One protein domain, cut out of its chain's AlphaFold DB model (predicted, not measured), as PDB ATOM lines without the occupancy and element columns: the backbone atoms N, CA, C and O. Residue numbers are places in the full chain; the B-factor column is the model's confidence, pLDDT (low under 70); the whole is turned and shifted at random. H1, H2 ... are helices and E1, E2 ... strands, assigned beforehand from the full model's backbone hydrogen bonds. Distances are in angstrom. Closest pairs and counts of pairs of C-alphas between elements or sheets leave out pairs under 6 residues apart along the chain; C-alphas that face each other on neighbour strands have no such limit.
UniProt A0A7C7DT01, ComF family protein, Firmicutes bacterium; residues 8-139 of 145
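AT A GLANCE: This is residues 8 to 139 of the 145 residues of the protein "ComF family protein" of Firmicutes bacterium (UniProt A0A7C7DT01). A twisted sheet of four strands forms the middle of this domain, with H4 packed along one face and H2 slantwise over the E3 side of the other. The small two-strand sheet of E1 and E2 sits beside H4, with E2 packed on it, and residues 9 to 15, of which 9 to 13 belong to H1, stick out. The printed part has 132 residues with four named helices and six named strands, in the order H1 H2 E1 H3 E2 E3 H4 E4 E5 E6, and its class is mixed, helices and strands. The large sheet runs E3 E4 E6 E5 and is mixed; E1 and E2 are antiparallel. The whole is compact, with a radius of gyration of the C-alphas of 14.9 A and spans of 45 by 34 by 33 A.

IN THESE COORDINATES: H1 takes residues 8 to 13, with C-alpha 8 at (-0.653, 35.237, -4.970). H2, residues 17 to 29, is 18.5 A long. E1 is residues 38 to 40, H3 residues 52 to 57 and E2 residues 63 to 65. E3, residues 75 to 83, measures 20.2 A and bends by 75 degrees at residue 80. H4, residues 87 to 98, measures 16.5 A and begins at C-alpha 87 at (12.286, 35.854, -18.432). E4, residues 103 to 111, measures 21.5 A and bends by 65 degrees at residue 108. E5, residues 123 to 129, measures 18.6 A; E6, residues 132 to 138, measures 19.9 A and ends at C-alpha 138 at (19.448, 22.565, -25.650).

HOW THE PARTS SIT: E3 and E4 are parallel, with N 78 and O 105 2.7 A apart. E4 and E6 are antiparallel, with N 106 and O 135 at 2.7 A. E5 and E6 form a hairpin, with N 126 and O 134 at 2.8 A. E3, H4 and E4 make a strand-helix-strand unit, two parallel neighbour strands with a helix between, and its crossover is right-handed. H2 and H4 are on opposite faces of the sheet, giving three layers, helices on both faces of one sheet. H4 lies over E4 at a height over the sheet of 9.1 A, along the strands; the closest C-alphas, of Ala 93 and Val 104, are 5.9 A apart. H2 lies over E3 at a height of 9.0 A, slantwise to the strands at 44 degrees on the local plane, and only just not over E4, on which 2 of its C-alphas fall; the closest C-alphas of H2 and E3, of Ala 18 and Asp 80, are 4.8 A apart. E2 touches H4, the C-alphas of Val 64 and Ala 95 being closest at 5.4 A. E1 and E2 pair through N 39 and O 64 at 2.9 A. H3 is close to but not clearly touching H4, with C-alphas 56 and 87 closest at 6.9 A. H1 and H2 are apart. In H1, H2 and H4 every O i to N i+4 pair is within hydrogen-bond range; in H3, 1 of 2 is.

THE WHOLE: The two C-alphas farthest apart, of Gly 30 and Lys 49, are 45.5 A apart. The printed part has no cut. The links E1 to H3 and E4 to E5 are long. The mean pLDDT of the printed part is 76.2, and residues 42 to 60 and 113 to 139 are under 70.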
ATOM      1  N   GLU A   8       0.246  34.088  -4.777       79.31
ATOM      2  CA  GLU A   8      -0.653  35.237  -4.970       79.31
ATOM      3  C   GLU A   8      -1.467  35.138  -6.275       79.31
ATOM      4  O   GLU A   8      -2.671  35.409  -6.317       79.31
ATOM      5  N   ARG A   9      -0.824  34.703  -7.366       79.75
ATOM      6  CA  ARG A   9      -1.498  34.517  -8.657       79.75
ATOM      7  C   ARG A   9      -2.421  33.310  -8.647       79.75
ATOM      8  O   ARG A   9      -3.477  33.369  -9.266       79.75
ATOM      9  N   LEU A  10      -2.038  32.241  -7.956       81.81
ATOM     10  CA  LEU A  10      -2.883  31.065  -7.804       81.81
ATOM     11  C   LEU A  10      -4.114  31.386  -6.949       81.81
ATOM     12  O   LEU A  10      -5.220  31.039  -7.341       81.81
ATOM     13  N   ALA A  11      -3.939  32.123  -5.850       81.38
ATOM     14  CA  ALA A  11      -5.033  32.557  -4.983       81.38
ATOM     15  C   ALA A  11      -6.019  33.492  -5.702       81.38
ATOM     16  O   ALA A  11      -7.224  33.337  -5.558       81.38
ATOM     17  N   SER A  12      -5.524  34.432  -6.514       81.88
ATOM     18  CA  SER A  12      -6.395  35.359  -7.258       81.88
ATOM     19  C   SER A  12      -7.114  34.711  -8.442       81.88
ATOM     20  O   SER A  12      -8.238  35.090  -8.753       81.88
ATOM     21  N   ARG A  13      -6.475  33.756  -9.129       81.50
ATOM     22  CA  ARG A  13      -7.035  33.123 -10.334       81.50
ATOM     23  C   ARG A  13      -7.775  31.816 -10.056       81.50
ATOM     24  O   ARG A  13      -8.479  31.339 -10.938       81.50
ATOM     25  N   GLY A  14      -7.576  31.201  -8.892       83.75
ATOM     26  CA  GLY A  14      -8.140  29.904  -8.508       83.75
ATOM     27  C   GLY A  14      -7.515  28.687  -9.207       83.75
ATOM     28  O   GLY A  14      -7.658  27.571  -8.719       83.75
ATOM     29  N   PHE A  15      -6.807  28.873 -10.327       84.69
ATOM     30  CA  PHE A  15      -6.161  27.798 -11.086       84.69
ATOM     31  C   PHE A  15      -4.957  28.287 -11.902       84.69
ATOM     32  O   PHE A  15      -4.825  29.475 -12.214       84.69
ATOM     33  N   ASN A  16      -4.094  27.344 -12.294       88.94
ATOM     34  CA  ASN A  16      -2.960  27.586 -13.182       88.94
ATOM     35  C   ASN A  16      -3.336  27.322 -14.652       88.94
ATOM     36  O   ASN A  16      -3.522  26.181 -15.072       88.94
ATOM     37  N   GLN A  17      -3.426  28.380 -15.463       91.31
ATOM     38  CA  GLN A  17      -3.758  28.273 -16.892       91.31
ATOM     39  C   GLN A  17      -2.758  27.386 -17.647       91.31
ATOM     40  O   GLN A  17      -3.151  26.600 -18.511       91.31
ATOM     41  N   ALA A  18      -1.471  27.464 -17.293       92.12
ATOM     42  CA  ALA A  18      -0.431  26.652 -17.906       92.12
ATOM     43  C   ALA A  18      -0.614  25.153 -17.611       92.12
ATOM     44  O   ALA A  18      -0.294  24.326 -18.463       92.12
ATOM     45  N   GLU A  19      -1.158  24.788 -16.445       92.94
ATOM     46  CA  GLU A  19      -1.499  23.397 -16.108       92.94
ATOM     47  C   GLU A  19      -2.615  22.857 -16.996       92.94
ATOM     48  O   GLU A  19      -2.475  21.762 -17.542       92.94
ATOM     49  N   LEU A  20      -3.679  23.637 -17.205       92.94
ATOM     50  CA  LEU A  20      -4.782  23.244 -18.084       92.94
ATOM     51  C   LEU A  20      -4.311  23.071 -19.535       92.94
ATOM     52  O   LEU A  20      -4.625  22.065 -20.175       92.94
ATOM     53  N   LEU A  21      -3.500  24.009 -20.034       92.69
ATOM     54  CA  LEU A  21      -2.891  23.918 -21.363       92.69
ATOM     55  C   LEU A  21      -1.964  22.703 -21.476       92.69
ATOM     56  O   LEU A  21      -2.026  21.967 -22.461       92.69
ATOM     57  N   ALA A  22      -1.134  22.453 -20.460       94.44
ATOM     58  CA  ALA A  22      -0.243  21.301 -20.436       94.44
ATOM     59  C   ALA A  22      -1.021  19.980 -20.432       94.44
ATOM     60  O   ALA A  22      -0.620  19.055 -21.133       94.44
ATOM     61  N   ALA A  23      -2.125  19.891 -19.686       93.94
ATOM     62  CA  ALA A  23      -2.989  18.713 -19.655       93.94
ATOM     63  C   ALA A  23      -3.657  18.451 -21.012       93.94
ATOM     64  O   ALA A  23      -3.648  17.316 -21.492       93.94
ATOM     65  N   GLY A  24      -4.184  19.497 -21.658       93.94
ATOM     66  CA  GLY A  24      -4.748  19.396 -23.003       93.94
ATOM     67  C   GLY A  24      -3.711  18.933 -24.026       93.94
ATOM     68  O   GLY A  24      -3.939  17.958 -24.742       93.94
ATOM     69  N   LEU A  25      -2.539  19.571 -24.038       91.69
ATOM     70  CA  LEU A  25      -1.453  19.229 -24.954       91.69
ATOM     71  C   LEU A  25      -0.937  17.805 -24.726       91.69
ATOM     72  O   LEU A  25      -0.740  17.064 -25.686       91.69
ATOM     73  N   ALA A  26      -0.765  17.403 -23.466       94.31
ATOM     74  CA  ALA A  26      -0.287  16.076 -23.104       94.31
ATOM     75  C   ALA A  26      -1.220  14.960 -23.583       94.31
ATOM     76  O   ALA A  26      -0.739  13.929 -24.051       94.31
ATOM     77  N   ARG A  27      -2.539  15.197 -23.541       94.12
ATOM     78  CA  ARG A  27      -3.542  14.281 -24.094       94.12
ATOM     79  C   ARG A  27      -3.402  14.125 -25.609       94.12
ATOM     80  O   ARG A  27      -3.516  13.011 -26.104       94.12
ATOM     81  N   VAL A  28      -3.140  15.216 -26.331       92.75
ATOM     82  CA  VAL A  28      -3.012  15.205 -27.799       92.75
ATOM     83  C   VAL A  28      -1.735  14.496 -28.255       92.75
ATOM     84  O   VAL A  28      -1.772  13.736 -29.215       92.75
ATOM     85  N   ILE A  29      -0.608  14.723 -27.574       91.00
ATOM     86  CA  ILE A  29       0.700  14.180 -27.987       91.00
ATOM     87  C   ILE A  29       1.082  12.872 -27.276       91.00
ATOM     88  O   ILE A  29       2.191  12.381 -27.467       91.00
ATOM     89  N   GLY A  30       0.204  12.326 -26.429       92.44
ATOM     90  CA  GLY A  30       0.432  11.058 -25.731       92.44
ATOM     91  C   GLY A  30       1.574  11.098 -24.711       92.44
ATOM     92  O   GLY A  30       2.371  10.167 -24.636       92.44
ATOM     93  N   THR A  31       1.690  12.174 -23.925       92.75
ATOM     94  CA  THR A  31       2.731  12.301 -22.886       92.75
ATOM     95  C   THR A  31       2.151  12.550 -21.492       92.75
ATOM     96  O   THR A  31       0.953  12.763 -21.328       92.75
ATOM     97  N   ARG A  32       3.002  12.522 -20.458       93.25
ATOM     98  CA  ARG A  32       2.618  12.771 -19.062       93.25
ATOM     99  C   ARG A  32       2.914  14.214 -18.654       93.25
ATOM    100  O   ARG A  32       3.989  14.747 -18.930       93.25
ATOM    101  N   VAL A  33       1.988  14.828 -17.916       95.31
ATOM    102  CA  VAL A  33       2.246  16.091 -17.207       95.31
ATOM    103  C   VAL A  33       2.865  15.784 -15.845       95.31
ATOM    104  O   VAL A  33       2.394  14.902 -15.134       95.31
ATOM    105  N   VAL A  34       3.930  16.507 -15.504       94.75
ATOM    106  CA  VAL A  34       4.699  16.328 -14.261       94.75
ATOM    107  C   VAL A  34       4.839  17.689 -13.555       94.75
ATOM    108  O   VAL A  34       5.917  18.287 -13.600       94.75
ATOM    109  N   PRO A  35       3.741  18.285 -13.050       92.00
ATOM    110  CA  PRO A  35       3.767  19.625 -12.454       92.00
ATOM    111  C   PRO A  35       4.658  19.717 -11.207       92.00
ATOM    112  O   PRO A  35       5.284  20.743 -10.973       92.00
ATOM    113  N   GLU A  36       4.787  18.632 -10.448       92.44
ATOM    114  CA  GLU A  36       5.582  18.537  -9.224       92.44
ATOM    115  C   GLU A  36       7.095  18.656  -9.460       92.44
ATOM    116  O   GLU A  36       7.849  18.967  -8.537       92.44
ATOM    117  N   ALA A  37       7.560  18.422 -10.693       93.31
ATOM    118  CA  ALA A  37       8.981  18.422 -11.022       93.31
ATOM    119  C   ALA A  37       9.604  19.824 -11.029       93.31
ATOM    120  O   ALA A  37      10.817  19.935 -10.854       93.31
ATOM    121  N   LEU A  38       8.807  20.882 -11.197       94.31
ATOM    122  CA  LEU A  38       9.256  22.272 -11.208       94.31
ATOM    123  C   LEU A  38       8.407  23.083 -10.233       94.31
ATOM    124  O   LEU A  38       7.185  23.013 -10.242       94.31
ATOM    125  N   SER A  39       9.041  23.889  -9.395       92.12
ATOM    126  CA  SER A  39       8.332  24.748  -8.451       92.12
ATOM    127  C   SER A  39       8.887  26.154  -8.471       92.12
ATOM    128  O   SER A  39      10.085  26.361  -8.682       92.12
ATOM    129  N   ARG A  40       8.008  27.117  -8.208       90.00
ATOM    130  CA  ARG A  40       8.409  28.485  -7.920       90.00
ATOM    131  C   ARG A  40       8.791  28.600  -6.448       90.00
ATOM    132  O   ARG A  40       8.073  28.115  -5.577       90.00
ATOM    133  N   VAL A  41       9.935  29.211  -6.182       84.31
ATOM    134  CA  VAL A  41      10.382  29.579  -4.840       84.31
ATOM    135  C   VAL A  41       9.827  30.967  -4.550       84.31
ATOM    136  O   VAL A  41      10.167  31.931  -5.238       84.31
ATOM    137  N   GLU A  42       8.961  31.077  -3.548       69.50
ATOM    138  CA  GLU A  42       8.509  32.374  -3.049       69.50
ATOM    139  C   GLU A  42       9.615  32.968  -2.178       69.50
ATOM    140  O   GLU A  42       9.778  32.602  -1.014       69.50
ATOM    141  N   VAL A  43      10.418  33.873  -2.736       57.59
ATOM    142  CA  VAL A  43      11.324  34.680  -1.916       57.59
ATOM    143  C   VAL A  43      10.490  35.792  -1.285       57.59
ATOM    144  O   VAL A  43      10.272  36.847  -1.875       57.59
ATOM    145  N   THR A  44      10.008  35.554  -0.068       46.06
ATOM    146  CA  THR A  44       9.395  36.566   0.799       46.06
ATOM    147  C   THR A  44      10.441  37.600   1.221       46.06
ATOM    148  O   THR A  44      11.010  37.501   2.306       46.06
ATOM    149  N   ARG A  45      10.731  38.600   0.380       42.62
ATOM    150  CA  ARG A  45      11.349  39.860   0.829       42.62
ATOM    151  C   ARG A  45      10.719  41.058   0.113       42.62
ATOM    152  O   ARG A  45      10.634  41.051  -1.115       42.62
ATOM    153  N   PRO A  46      10.288  42.096   0.851       41.31
ATOM    154  CA  PRO A  46       9.678  43.275   0.262       41.31
ATOM    155  C   PRO A  46      10.764  44.076  -0.457       41.31
ATOM    156  O   PRO A  46      11.649  44.649   0.170       41.31
ATOM    157  N   GLN A  47      10.717  44.121  -1.784       45.19
ATOM    158  CA  GLN A  47      11.483  45.099  -2.556       45.19
ATOM    159  C   GLN A  47      10.521  46.117  -3.149       45.19
ATOM    160  O   GLN A  47      10.279  46.186  -4.353       45.19
ATOM    161  N   SER A  48       9.960  46.929  -2.254       40.78
ATOM    162  CA  SER A  48       9.467  48.249  -2.614       40.78
ATOM    163  C   SER A  48      10.584  48.995  -3.358       40.78
ATOM    164  O   SER A  48      11.656  49.192  -2.788       40.78
ATOM    165  N   LYS A  49      10.299  49.440  -4.592       45.84
ATOM    166  CA  LYS A  49      11.094  50.365  -5.436       45.84
ATOM    167  C   LYS A  49      12.130  49.783  -6.415       45.84
ATOM    168  O   LYS A  49      13.220  50.335  -6.524       45.84
ATOM    169  N   LEU A  50      11.807  48.776  -7.232       45.03
ATOM    170  CA  LEU A  50      12.633  48.506  -8.424       45.03
ATOM    171  C   LEU A  50      11.797  48.455  -9.710       45.03
ATOM    172  O   LEU A  50      10.853  47.677  -9.828       45.03
ATOM    173  N   GLY A  51      12.159  49.312 -10.675       55.12
ATOM    174  CA  GLY A  51      11.562  49.387 -12.015       55.12
ATOM    175  C   GLY A  51      11.790  48.121 -12.858       55.12
ATOM    176  O   GLY A  51      12.164  47.068 -12.348       55.12
ATOM    177  N   ALA A  52      11.588  48.200 -14.178       51.94
ATOM    178  CA  ALA A  52      11.638  47.044 -15.092       51.94
ATOM    179  C   ALA A  52      12.916  46.175 -14.973       51.94
ATOM    180  O   ALA A  52      12.845  44.956 -15.142       51.94
ATOM    181  N   ALA A  53      14.059  46.768 -14.608       48.31
ATOM    182  CA  ALA A  53      15.310  46.054 -14.336       48.31
ATOM    183  C   ALA A  53      15.254  45.160 -13.074       48.31
ATOM    184  O   ALA A  53      15.840  44.077 -13.056       48.31
ATOM    185  N   GLY A  54      14.487  45.551 -12.052       44.28
ATOM    186  CA  GLY A  54      14.299  44.791 -10.811       44.28
ATOM    187  C   GLY A  54      13.505  43.506 -10.993       44.28
ATOM    188  O   GLY A  54      13.847  42.481 -10.407       44.28
ATOM    189  N   ARG A  55      12.505  43.509 -11.885       51.06
ATOM    190  CA  ARG A  55      11.739  42.292 -12.218       51.06
ATOM    191  C   ARG A  55      12.633  41.181 -12.774       51.06
ATOM    192  O   ARG A  55      12.342  40.008 -12.570       51.06
ATOM    193  N   ARG A  56      13.722  41.543 -13.459       49.47
ATOM    194  CA  ARG A  56      14.684  40.590 -14.029       49.47
ATOM    195  C   ARG A  56      15.613  39.998 -12.966       49.47
ATOM    196  O   ARG A  56      15.900  38.808 -13.026       49.47
ATOM    197  N   TYR A  57      16.028  40.799 -11.983       46.94
ATOM    198  CA  TYR A  57      16.821  40.326 -10.842       46.94
ATOM    199  C   TYR A  57      16.006  39.435  -9.897       46.94
ATOM    200  O   TYR A  57      16.525  38.439  -9.403       46.94
ATOM    201  N   ASN A  58      14.715  39.731  -9.725       56.16
ATOM    202  CA  ASN A  58      13.840  39.005  -8.803       56.16
ATOM    203  C   ASN A  58      13.417  37.603  -9.298       56.16
ATOM    204  O   ASN A  58      12.850  36.823  -8.544       56.16
ATOM    205  N   LEU A  59      13.676  37.265 -10.568       66.25
ATOM    206  CA  LEU A  59      13.389  35.933 -11.120       66.25
ATOM    207  C   LEU A  59      14.586  34.975 -11.044       66.25
ATOM    208  O   LEU A  59      14.412  33.768 -11.230       66.25
ATOM    209  N   LYS A  60      15.801  35.475 -10.775       69.06
ATOM    210  CA  LYS A  60      16.993  34.624 -10.697       69.06
ATOM    211  C   LYS A  60      16.896  33.723  -9.468       69.06
ATOM    212  O   LYS A  60      16.881  34.205  -8.344       69.06
ATOM    213  N   GLY A  61      16.838  32.411  -9.692       74.00
ATOM    214  CA  GLY A  61      16.638  31.435  -8.613       74.00
ATOM    215  C   GLY A  61      15.194  31.335  -8.111       74.00
ATOM    216  O   GLY A  61      14.941  30.614  -7.154       74.00
ATOM    217  N   ALA A  62      14.237  31.992  -8.776       85.00
ATOM    218  CA  ALA A  62      12.821  31.889  -8.431       85.00
ATOM    219  C   ALA A  62      12.198  30.542  -8.828       85.00
ATOM    220  O   ALA A  62      11.046  30.294  -8.495       85.00
ATOM    221  N   PHE A  63      12.924  29.672  -9.539       91.00
ATOM    222  CA  PHE A  63      12.447  28.353  -9.948       91.00
ATOM    223  C   PHE A  63      13.465  27.273  -9.604       91.00
ATOM    224  O   PHE A  63      14.669  27.454  -9.799       91.00
ATOM    225  N   VAL A  64      12.964  26.136  -9.129       92.56
ATOM    226  CA  VAL A  64      13.764  24.970  -8.754       92.56
ATOM    227  C   VAL A  64      13.114  23.697  -9.281       92.56
ATOM    228  O   VAL A  64      11.893  23.541  -9.220       92.56
ATOM    229  N   ALA A  65      13.928  22.775  -9.791       94.06
ATOM    230  CA  ALA A  65      13.468  21.429 -10.089       94.06
ATOM    231  C   ALA A  65      13.467  20.603  -8.791       94.06
ATOM    232  O   ALA A  65      14.537  20.280  -8.276       94.06
ATOM    233  N   ARG A  66      12.289  20.295  -8.229       91.38
ATOM    234  CA  ARG A  66      12.180  19.617  -6.920       91.38
ATOM    235  C   ARG A  66      12.601  18.153  -6.957       91.38
ATOM    236  O   ARG A  66      13.158  17.655  -5.985       91.38
ATOM    237  N   TYR A  67      12.353  17.482  -8.077       92.75
ATOM    238  CA  TYR A  67      12.636  16.060  -8.248       92.75
ATOM    239  C   TYR A  67      13.496  15.851  -9.498       92.75
ATOM    240  O   TYR A  67      12.960  15.539 -10.565       92.75
ATOM    241  N   PRO A  68      14.830  16.020  -9.405       90.88
ATOM    242  CA  PRO A  68      15.721  15.919 -10.560       90.88
ATOM    243  C   PRO A  68      15.585  14.599 -11.327       90.88
ATOM    244  O   PRO A  68      15.616  14.611 -12.552       90.88
ATOM    245  N   GLY A  69      15.317  13.475 -10.648       93.12
ATOM    246  CA  GLY A  69      15.085  12.175 -11.301       93.12
ATOM    247  C   GLY A  69      13.879  12.139 -12.253       93.12
ATOM    248  O   GLY A  69      13.831  11.323 -13.171       93.12
ATOM    249  N   LEU A  70      12.915  13.056 -12.105       93.56
ATOM    250  CA  LEU A  70      11.798  13.179 -13.046       93.56
ATOM    251  C   LEU A  70      12.204  13.872 -14.354       93.56
ATOM    252  O   LEU A  70      11.503  13.699 -15.353       93.56
ATOM    253  N   VAL A  71      13.323  14.600 -14.356       94.56
ATOM    254  CA  VAL A  71      13.761  15.521 -15.417       94.56
ATOM    255  C   VAL A  71      15.061  15.063 -16.091       94.56
ATOM    256  O   VAL A  71      15.220  15.233 -17.302       94.56
ATOM    257  N   ALA A  72      15.982  14.482 -15.323       94.81
ATOM    258  CA  ALA A  72      17.312  14.091 -15.768       94.81
ATOM    259  C   ALA A  72      17.260  13.142 -16.974       94.81
ATOM    260  O   ALA A  72      16.492  12.180 -16.996       94.81
ATOM    261  N   GLY A  73      18.062  13.434 -18.000       94.06
ATOM    262  CA  GLY A  73      18.128  12.641 -19.228       94.06
ATOM    263  C   GLY A  73      16.902  12.771 -20.140       94.06
ATOM    264  O   GLY A  73      16.823  12.070 -21.146       94.06
ATOM    265  N   LYS A  74      15.944  13.662 -19.839       93.75
ATOM    266  CA  LYS A  74      14.709  13.808 -20.623       93.75
ATOM    267  C   LYS A  74      14.657  15.101 -21.419       93.75
ATOM    268  O   LYS A  74      15.290  16.105 -21.102       93.75
ATOM    269  N   SER A  75      13.847  15.059 -22.469       93.56
ATOM    270  CA  SER A  75      13.441  16.233 -23.236       93.56
ATOM    271  C   SER A  75      12.159  16.783 -22.625       93.56
ATOM    272  O   SER A  75      11.167  16.065 -22.538       93.56
ATOM    273  N   VAL A  76      12.180  18.031 -22.169       93.94
ATOM    274  CA  VAL A  76      11.082  18.619 -21.401       93.94
ATOM    275  C   VAL A  76      10.303  19.599 -22.258       93.94
ATOM    276  O   VAL A  76      10.873  20.545 -22.790       93.94
ATOM    277  N   LEU A  77       8.989  19.417 -22.329       94.81
ATOM    278  CA  LEU A  77       8.073  20.411 -22.881       94.81
ATOM    279  C   LEU A  77       7.572  21.314 -21.746       94.81
ATOM    280  O   LEU A  77       6.780  20.868 -20.914       94.81
ATOM    281  N   LEU A  78       8.065  22.545 -21.673       94.69
ATOM    282  CA  LEU A  78       7.605  23.591 -20.766       94.69
ATOM    283  C   LEU A  78       6.425  24.337 -21.403       94.69
ATOM    284  O   LEU A  78       6.526  24.786 -22.540       94.69
ATOM    285  N   VAL A  79       5.318  24.479 -20.686       94.19
ATOM    286  CA  VAL A  79       4.094  25.115 -21.192       94.19
ATOM    287  C   VAL A  79       3.780  26.343 -20.350       94.19
ATOM    288  O   VAL A  79       3.777  26.236 -19.128       94.19
ATOM    289  N   ASP A  80       3.515  27.478 -20.990       90.19
ATOM    290  CA  ASP A  80       3.104  28.735 -20.345       90.19
ATOM    291  C   ASP A  80       1.860  29.313 -21.046       90.19
ATOM    292  O   ASP A  80       1.570  28.959 -22.192       90.19
ATOM    293  N   ASP A  81       1.116  30.204 -20.393       87.50
ATOM    294  CA  ASP A  81      -0.041  30.856 -21.022       87.50
ATOM    295  C   ASP A  81       0.407  31.958 -21.997       87.50
ATOM    296  O   ASP A  81       0.030  31.946 -23.174       87.50
ATOM    297  N   VAL A  82       1.270  32.872 -21.545       84.75
ATOM    298  CA  VAL A  82       1.695  34.050 -22.310       84.75
ATOM    299  C   VAL A  82       3.202  34.278 -22.231       84.75
ATOM    300  O   VAL A  82       3.759  34.601 -21.180       84.75
ATOM    301  N   LEU A  83       3.873  34.261 -23.386       83.25
ATOM    302  CA  LEU A  83       5.270  34.678 -23.489       83.25
ATOM    303  C   LEU A  83       5.371  36.201 -23.644       83.25
ATOM    304  O   LEU A  83       5.024  36.751 -24.687       83.25
ATOM    305  N   THR A  84       5.891  36.897 -22.633       80.31
ATOM    306  CA  THR A  84       6.185  38.341 -22.725       80.31
ATOM    307  C   THR A  84       7.664  38.586 -23.030       80.31
ATOM    308  O   THR A  84       8.085  38.488 -24.174       80.31
ATOM    309  N   THR A  85       8.489  38.854 -22.018       78.00
ATOM    310  CA  THR A  85       9.942  39.048 -22.180       78.00
ATOM    311  C   THR A  85      10.714  37.735 -22.306       78.00
ATOM    312  O   THR A  85      11.903  37.744 -22.611       78.00
ATOM    313  N   GLY A  86      10.062  36.608 -22.011       79.44
ATOM    314  CA  GLY A  86      10.693  35.294 -21.912       79.44
ATOM    315  C   GLY A  86      11.455  35.046 -20.607       79.44
ATOM    316  O   GLY A  86      11.954  33.943 -20.424       79.44
ATOM    317  N   ALA A  87      11.513  36.003 -19.672       81.00
ATOM    318  CA  ALA A  87      12.286  35.854 -18.432       81.00
ATOM    319  C   ALA A  87      11.821  34.671 -17.558       81.00
ATOM    320  O   ALA A  87      12.648  33.939 -17.023       81.00
ATOM    321  N   THR A  88      10.507  34.450 -17.441       85.69
ATOM    322  CA  THR A  88       9.950  33.307 -16.700       85.69
ATOM    323  C   THR A  88      10.375  31.980 -17.326       85.69
ATOM    324  O   THR A  88      10.956  31.130 -16.652       85.69
ATOM    325  N   ALA A  89      10.143  31.835 -18.634       88.12
ATOM    326  CA  ALA A  89      10.500  30.645 -19.395       88.12
ATOM    327  C   ALA A  89      12.013  30.374 -19.369       88.12
ATOM    328  O   ALA A  89      12.438  29.228 -19.237       88.12
ATOM    329  N   ASP A  90      12.825  31.430 -19.444       86.06
ATOM    330  CA  ASP A  90      14.279  31.362 -19.350       86.06
ATOM    331  C   ASP A  90      14.735  30.764 -18.017       86.06
ATOM    332  O   ASP A  90      15.492  29.793 -18.017       86.06
ATOM    333  N   GLN A  91      14.229  31.280 -16.896       87.94
ATOM    334  CA  GLN A  91      14.614  30.807 -15.566       87.94
ATOM    335  C   GLN A  91      14.092  29.398 -15.267       87.94
ATOM    336  O   GLN A  91      14.822  28.590 -14.690       87.94
ATOM    337  N   CYS A  92      12.886  29.059 -15.729       91.94
ATOM    338  CA  CYS A  92      12.381  27.687 -15.679       91.94
ATOM    339  C   CYS A  92      13.295  26.737 -16.464       91.94
ATOM    340  O   CYS A  92      13.715  25.707 -15.944       91.94
ATOM    341  N   ALA A  93      13.658  27.099 -17.699       91.62
ATOM    342  CA  ALA A  93      14.550  26.287 -18.517       91.62
ATOM    343  C   ALA A  93      15.931  26.120 -17.869       91.62
ATOM    344  O   ALA A  93      16.460  25.013 -17.854       91.62
ATOM    345  N   VAL A  94      16.496  27.179 -17.278       90.75
ATOM    346  CA  VAL A  94      17.765  27.099 -16.537       90.75
ATOM    347  C   VAL A  94      17.666  26.118 -15.368       90.75
ATOM    348  O   VAL A  94      18.561  25.290 -15.210       90.75
ATOM    349  N   ALA A  95      16.595  26.172 -14.571       92.12
ATOM    350  CA  ALA A  95      16.394  25.248 -13.453       92.12
ATOM    351  C   ALA A  95      16.348  23.781 -13.917       92.12
ATOM    352  O   ALA A  95      16.950  22.911 -13.294       92.12
ATOM    353  N   LEU A  96      15.691  23.515 -15.047       94.25
ATOM    354  CA  LEU A  96      15.536  22.170 -15.604       94.25
ATOM    355  C   LEU A  96      16.806  21.631 -16.251       94.25
ATOM    356  O   LEU A  96      17.159  20.473 -16.040       94.25
ATOM    357  N   LEU A  97      17.512  22.467 -17.011       93.50
ATOM    358  CA  LEU A  97      18.796  22.101 -17.606       93.50
ATOM    359  C   LEU A  97      19.831  21.812 -16.511       93.50
ATOM    360  O   LEU A  97      20.557  20.828 -16.602       93.50
ATOM    361  N   ARG A  98      19.845  22.601 -15.428       92.31
ATOM    362  CA  ARG A  98      20.685  22.331 -14.245       92.31
ATOM    363  C   ARG A  98      20.320  21.031 -13.533       92.31
ATOM    364  O   ARG A  98      21.197  20.392 -12.971       92.31
ATOM    365  N   ALA A  99      19.053  20.630 -13.584       94.12
ATOM    366  CA  ALA A  99      18.584  19.349 -13.062       94.12
ATOM    367  C   ALA A  99      18.845  18.161 -14.009       94.12
ATOM    368  O   ALA A  99      18.422  17.045 -13.717       94.12
ATOM    369  N   GLY A 100      19.527  18.387 -15.137       93.94
ATOM    370  CA  GLY A 100      19.942  17.342 -16.071       93.94
ATOM    371  C   GLY A 100      18.989  17.095 -17.240       93.94
ATOM    372  O   GLY A 100      19.135  16.071 -17.911       93.94
ATOM    373  N   ALA A 101      18.016  17.974 -17.510       95.12
ATOM    374  CA  ALA A 101      17.233  17.896 -18.749       95.12
ATOM    375  C   ALA A 101      18.164  17.961 -19.972       95.12
ATOM    376  O   ALA A 101      19.044  18.815 -20.011       95.12
ATOM    377  N   LEU A 102      17.932  17.132 -20.994       92.69
ATOM    378  CA  LEU A 102      18.687  17.167 -22.259       92.69
ATOM    379  C   LEU A 102      18.313  18.372 -23.127       92.69
ATOM    380  O   LEU A 102      19.129  18.928 -23.860       92.69
ATOM    381  N   ARG A 103      17.039  18.757 -23.071       90.56
ATOM    382  CA  ARG A 103      16.494  19.916 -23.778       90.56
ATOM    383  C   ARG A 103      15.224  20.389 -23.102       90.56
ATOM    384  O   ARG A 103      14.501  19.591 -22.507       90.56
ATOM    385  N   VAL A 104      14.938  21.674 -23.244       91.69
ATOM    386  CA  VAL A 104      13.701  22.310 -22.800       91.69
ATOM    387  C   VAL A 104      13.075  23.022 -23.992       91.69
ATOM    388  O   VAL A 104      13.664  23.942 -24.551       91.69
ATOM    389  N   VAL A 105      11.880  22.596 -24.380       91.25
ATOM    390  CA  VAL A 105      11.065  23.226 -25.419       91.25
ATOM    391  C   VAL A 105       9.953  24.005 -24.737       91.25
ATOM    392  O   VAL A 105       9.193  23.424 -23.977       91.25
ATOM    393  N   VAL A 106       9.850  25.303 -24.988       90.69
ATOM    394  CA  VAL A 106       8.819  26.179 -24.428       90.69
ATOM    395  C   VAL A 106       7.698  26.348 -25.443       90.69
ATOM    396  O   VAL A 106       7.966  26.729 -26.580       90.69
ATOM    397  N   VAL A 107       6.460  26.105 -25.021       90.69
ATOM    398  CA  VAL A 107       5.237  26.318 -25.801       90.69
ATOM    399  C   VAL A 107       4.345  27.296 -25.058       90.69
ATOM    400  O   VAL A 107       4.120  27.140 -23.859       90.69
ATOM    401  N   THR A 108       3.830  28.297 -25.772       87.38
ATOM    402  CA  THR A 108       2.928  29.305 -25.197       87.38
ATOM    403  C   THR A 108       1.685  29.508 -26.051       87.38
ATOM    404  O   THR A 108       1.753  29.392 -27.278       87.38
ATOM    405  N   ALA A 109       0.551  29.788 -25.403       84.25
ATOM    406  CA  ALA A 109      -0.724  30.001 -26.090       84.25
ATOM    407  C   ALA A 109      -0.825  31.386 -26.740       84.25
ATOM    408  O   ALA A 109      -1.522  31.534 -27.740       84.25
ATOM    409  N   ALA A 110      -0.134  32.384 -26.182       81.75
ATOM    410  CA  ALA A 110      -0.056  33.727 -26.738       81.75
ATOM    411  C   ALA A 110       1.325  34.359 -26.519       81.75
ATOM    412  O   ALA A 110       2.108  33.944 -25.661       81.75
ATOM    413  N   ARG A 111       1.604  35.426 -27.274       76.50
ATOM    414  CA  ARG A 111       2.824  36.230 -27.138       76.50
ATOM    415  C   ARG A 111       2.510  37.714 -26.983       76.50
ATOM    416  O   ARG A 111       1.633  38.240 -27.662       76.50
ATOM    417  N   GLY A 112       3.274  38.403 -26.144       71.50
ATOM    418  CA  GLY A 112       3.314  39.862 -26.120       71.50
ATOM    419  C   GLY A 112       4.087  40.424 -27.320       71.50
ATOM    420  O   GLY A 112       4.988  39.775 -27.859       71.50
ATOM    421  N   MET A 113       3.766  41.650 -27.737       57.47
ATOM    422  CA  MET A 113       4.563  42.380 -28.727       57.47
ATOM    423  C   MET A 113       5.808  42.962 -28.047       57.47
ATOM    424  O   MET A 113       5.720  43.973 -27.359       57.47
ATOM    425  N   VAL A 114       6.970  42.327 -28.215       54.41
ATOM    426  CA  VAL A 114       8.258  42.889 -27.776       54.41
ATOM    427  C   VAL A 114       9.279  42.770 -28.909       54.41
ATOM    428  O   VAL A 114       9.404  41.718 -29.529       54.41
ATOM    429  N   SER A 115      10.004  43.860 -29.179       41.44
ATOM    430  CA  SER A 115      10.901  44.032 -30.339       41.44
ATOM    431  C   SER A 115      12.206  43.220 -30.278       41.44
ATOM    432  O   SER A 115      12.957  43.209 -31.253       41.44
ATOM    433  N   LYS A 116      12.528  42.574 -29.149       45.47
ATOM    434  CA  LYS A 116      13.778  41.820 -28.981       45.47
ATOM    435  C   LYS A 116      13.615  40.757 -27.895       45.47
ATOM    436  O   LYS A 116      13.463  41.092 -26.722       45.47
ATOM    437  N   PHE A 117      13.651  39.483 -28.279       51.66
ATOM    438  CA  PHE A 117      13.745  38.378 -27.326       51.66
ATOM    439  C   PHE A 117      15.215  38.145 -26.984       51.66
ATOM    440  O   PHE A 117      16.049  37.986 -27.873       51.66
ATOM    441  N   LEU A 118      15.547  38.136 -25.695       46.34
ATOM    442  CA  LEU A 118      16.890  37.803 -25.228       46.34
ATOM    443  C   LEU A 118      16.937  36.306 -24.921       46.34
ATOM    444  O   LEU A 118      16.803  35.904 -23.770       46.34
ATOM    445  N   PHE A 119      17.105  35.490 -25.959       49.22
ATOM    446  CA  PHE A 119      17.581  34.119 -25.804       49.22
ATOM    447  C   PHE A 119      19.100  34.125 -26.002       49.22
ATOM    448  O   PHE A 119      19.603  34.698 -26.965       49.22
ATOM    449  N   THR A 120      19.840  33.555 -25.051       40.91
ATOM    450  CA  THR A 120      21.292  33.342 -25.153       40.91
ATOM    451  C   THR A 120      21.639  32.519 -26.408       40.91
ATOM    452  O   THR A 120      20.774  31.784 -26.901       40.91
ATOM    453  N   PRO A 121      22.876  32.605 -26.939       36.00
ATOM    454  CA  PRO A 121      23.242  31.924 -28.180       36.00
ATOM    455  C   PRO A 121      23.064  30.405 -28.033       36.00
ATOM    456  O   PRO A 121      23.634  29.808 -27.123       36.00
ATOM    457  N   GLY A 122      22.244  29.797 -28.900       45.41
ATOM    458  CA  GLY A 122      21.998  28.345 -28.936       45.41
ATOM    459  C   GLY A 122      20.531  27.904 -28.847       45.41
ATOM    460  O   GLY A 122      20.263  26.707 -28.928       45.41
ATOM    461  N   GLY A 123      19.578  28.830 -28.680       50.53
ATOM    462  CA  GLY A 123      18.145  28.522 -28.751       50.53
ATOM    463  C   GLY A 123      17.535  28.847 -30.116       50.53
ATOM    464  O   GLY A 123      17.689  29.969 -30.596       50.53
ATOM    465  N   THR A 124      16.808  27.906 -30.722       52.78
ATOM    466  CA  THR A 124      16.076  28.138 -31.981       52.78
ATOM    467  C   THR A 124      14.623  28.491 -31.674       52.78
ATOM    468  O   THR A 124      13.938  27.770 -30.943       52.78
ATOM    469  N   ILE A 125      14.141  29.612 -32.216       55.97
ATOM    470  CA  ILE A 125      12.739  30.035 -32.108       55.97
ATOM    471  C   ILE A 125      12.022  29.624 -33.394       55.97
ATOM    472  O   ILE A 125      12.392  30.072 -34.476       55.97
ATOM    473  N   HIS A 126      10.980  28.806 -33.273       52.16
ATOM    474  CA  HIS A 126      10.091  28.440 -34.369       52.16
ATOM    475  C   HIS A 126       8.725  29.099 -34.149       52.16
ATOM    476  O   HIS A 126       8.055  28.867 -33.140       52.16
ATOM    477  N   ASN A 127       8.313  29.944 -35.094       48.50
ATOM    478  CA  ASN A 127       6.994  30.567 -35.090       48.50
ATOM    479  C   ASN A 127       6.034  29.695 -35.908       48.50
ATOM    480  O   ASN A 127       6.175  29.627 -37.127       48.50
ATOM    481  N   THR A 128       5.101  29.001 -35.256       44.00
ATOM    482  CA  THR A 128       4.224  28.025 -35.929       44.00
ATOM    483  C   THR A 128       2.847  28.581 -36.307       44.00
ATOM    484  O   THR A 128       2.161  27.972 -37.118       44.00
ATOM    485  N   SER A 129       2.450  29.760 -35.808       42.56
ATOM    486  CA  SER A 129       1.319  30.568 -36.311       42.56
ATOM    487  C   SER A 129       1.356  31.974 -35.687       42.56
ATOM    488  O   SER A 129       2.138  32.219 -34.773       42.56
ATOM    489  N   LYS A 130       0.493  32.917 -36.110       45.50
ATOM    490  CA  LYS A 130       0.405  34.266 -35.496       45.50
ATOM    491  C   LYS A 130       0.152  34.249 -33.971       45.50
ATOM    492  O   LYS A 130       0.395  35.274 -33.333       45.50
ATOM    493  N   SER A 131      -0.264  33.114 -33.398       44.28
ATOM    494  CA  SER A 131      -0.706  32.997 -32.004       44.28
ATOM    495  C   SER A 131       0.213  32.161 -31.100       44.28
ATOM    496  O   SER A 131       0.163  32.351 -29.893       44.28
ATOM    497  N   SER A 132       1.086  31.290 -31.626       50.09
ATOM    498  CA  SER A 132       1.856  30.336 -30.801       50.09
ATOM    499  C   SER A 132       3.354  30.355 -31.112       50.09
ATOM    500  O   SER A 132       3.756  30.242 -32.270       50.09
ATOM    501  N   ILE A 133       4.187  30.463 -30.068       60.00
ATOM    502  CA  ILE A 133       5.652  30.354 -30.178       60.00
ATOM    503  C   ILE A 133       6.121  29.025 -29.590       60.00
ATOM    504  O   ILE A 133       5.769  28.690 -28.455       60.00
ATOM    505  N   ILE A 134       6.991  28.343 -30.338       61.97
ATOM    506  CA  ILE A 134       7.809  27.232 -29.861       61.97
ATOM    507  C   ILE A 134       9.263  27.708 -29.779       61.97
ATOM    508  O   ILE A 134       9.844  28.139 -30.772       61.97
ATOM    509  N   CYS A 135       9.877  27.632 -28.602       61.56
ATOM    510  CA  CYS A 135      11.301  27.924 -28.431       61.56
ATOM    511  C   CYS A 135      12.033  26.689 -27.915       61.56
ATOM    512  O   CYS A 135      11.601  26.089 -26.939       61.56
ATOM    513  N   VAL A 136      13.146  26.312 -28.541       60.62
ATOM    514  CA  VAL A 136      13.952  25.156 -28.133       60.62
ATOM    515  C   VAL A 136      15.234  25.640 -27.470       60.62
ATOM    516  O   VAL A 136      15.981  26.413 -28.060       60.62
ATOM    517  N   LYS A 137      15.512  25.153 -26.260       63.81
ATOM    518  CA  LYS A 137      16.802  25.287 -25.581       63.81
ATOM    519  C   LYS A 137      17.435  23.920 -25.385       63.81
ATOM    520  O   LYS A 137      16.850  23.051 -24.740       63.81
ATOM    521  N   ASN A 138      18.651  23.763 -25.880       69.00
ATOM    522  CA  ASN A 138      19.448  22.565 -25.650       69.00
ATOM    523  C   ASN A 138      20.348  22.750 -24.425       69.00
ATOM    524  O   ASN A 138      20.615  23.877 -23.997       69.00
ATOM    525  N   THR A 139      20.815  21.643 -23.849       58.38
ATOM    526  CA  THR A 139      21.916  21.672 -22.880       58.38
ATOM    527  C   THR A 139      23.090  22.457 -23.444       58.38
ATOM    528  O   THR A 139      23.468  22.241 -24.598       58.38
TER     529      THR A 139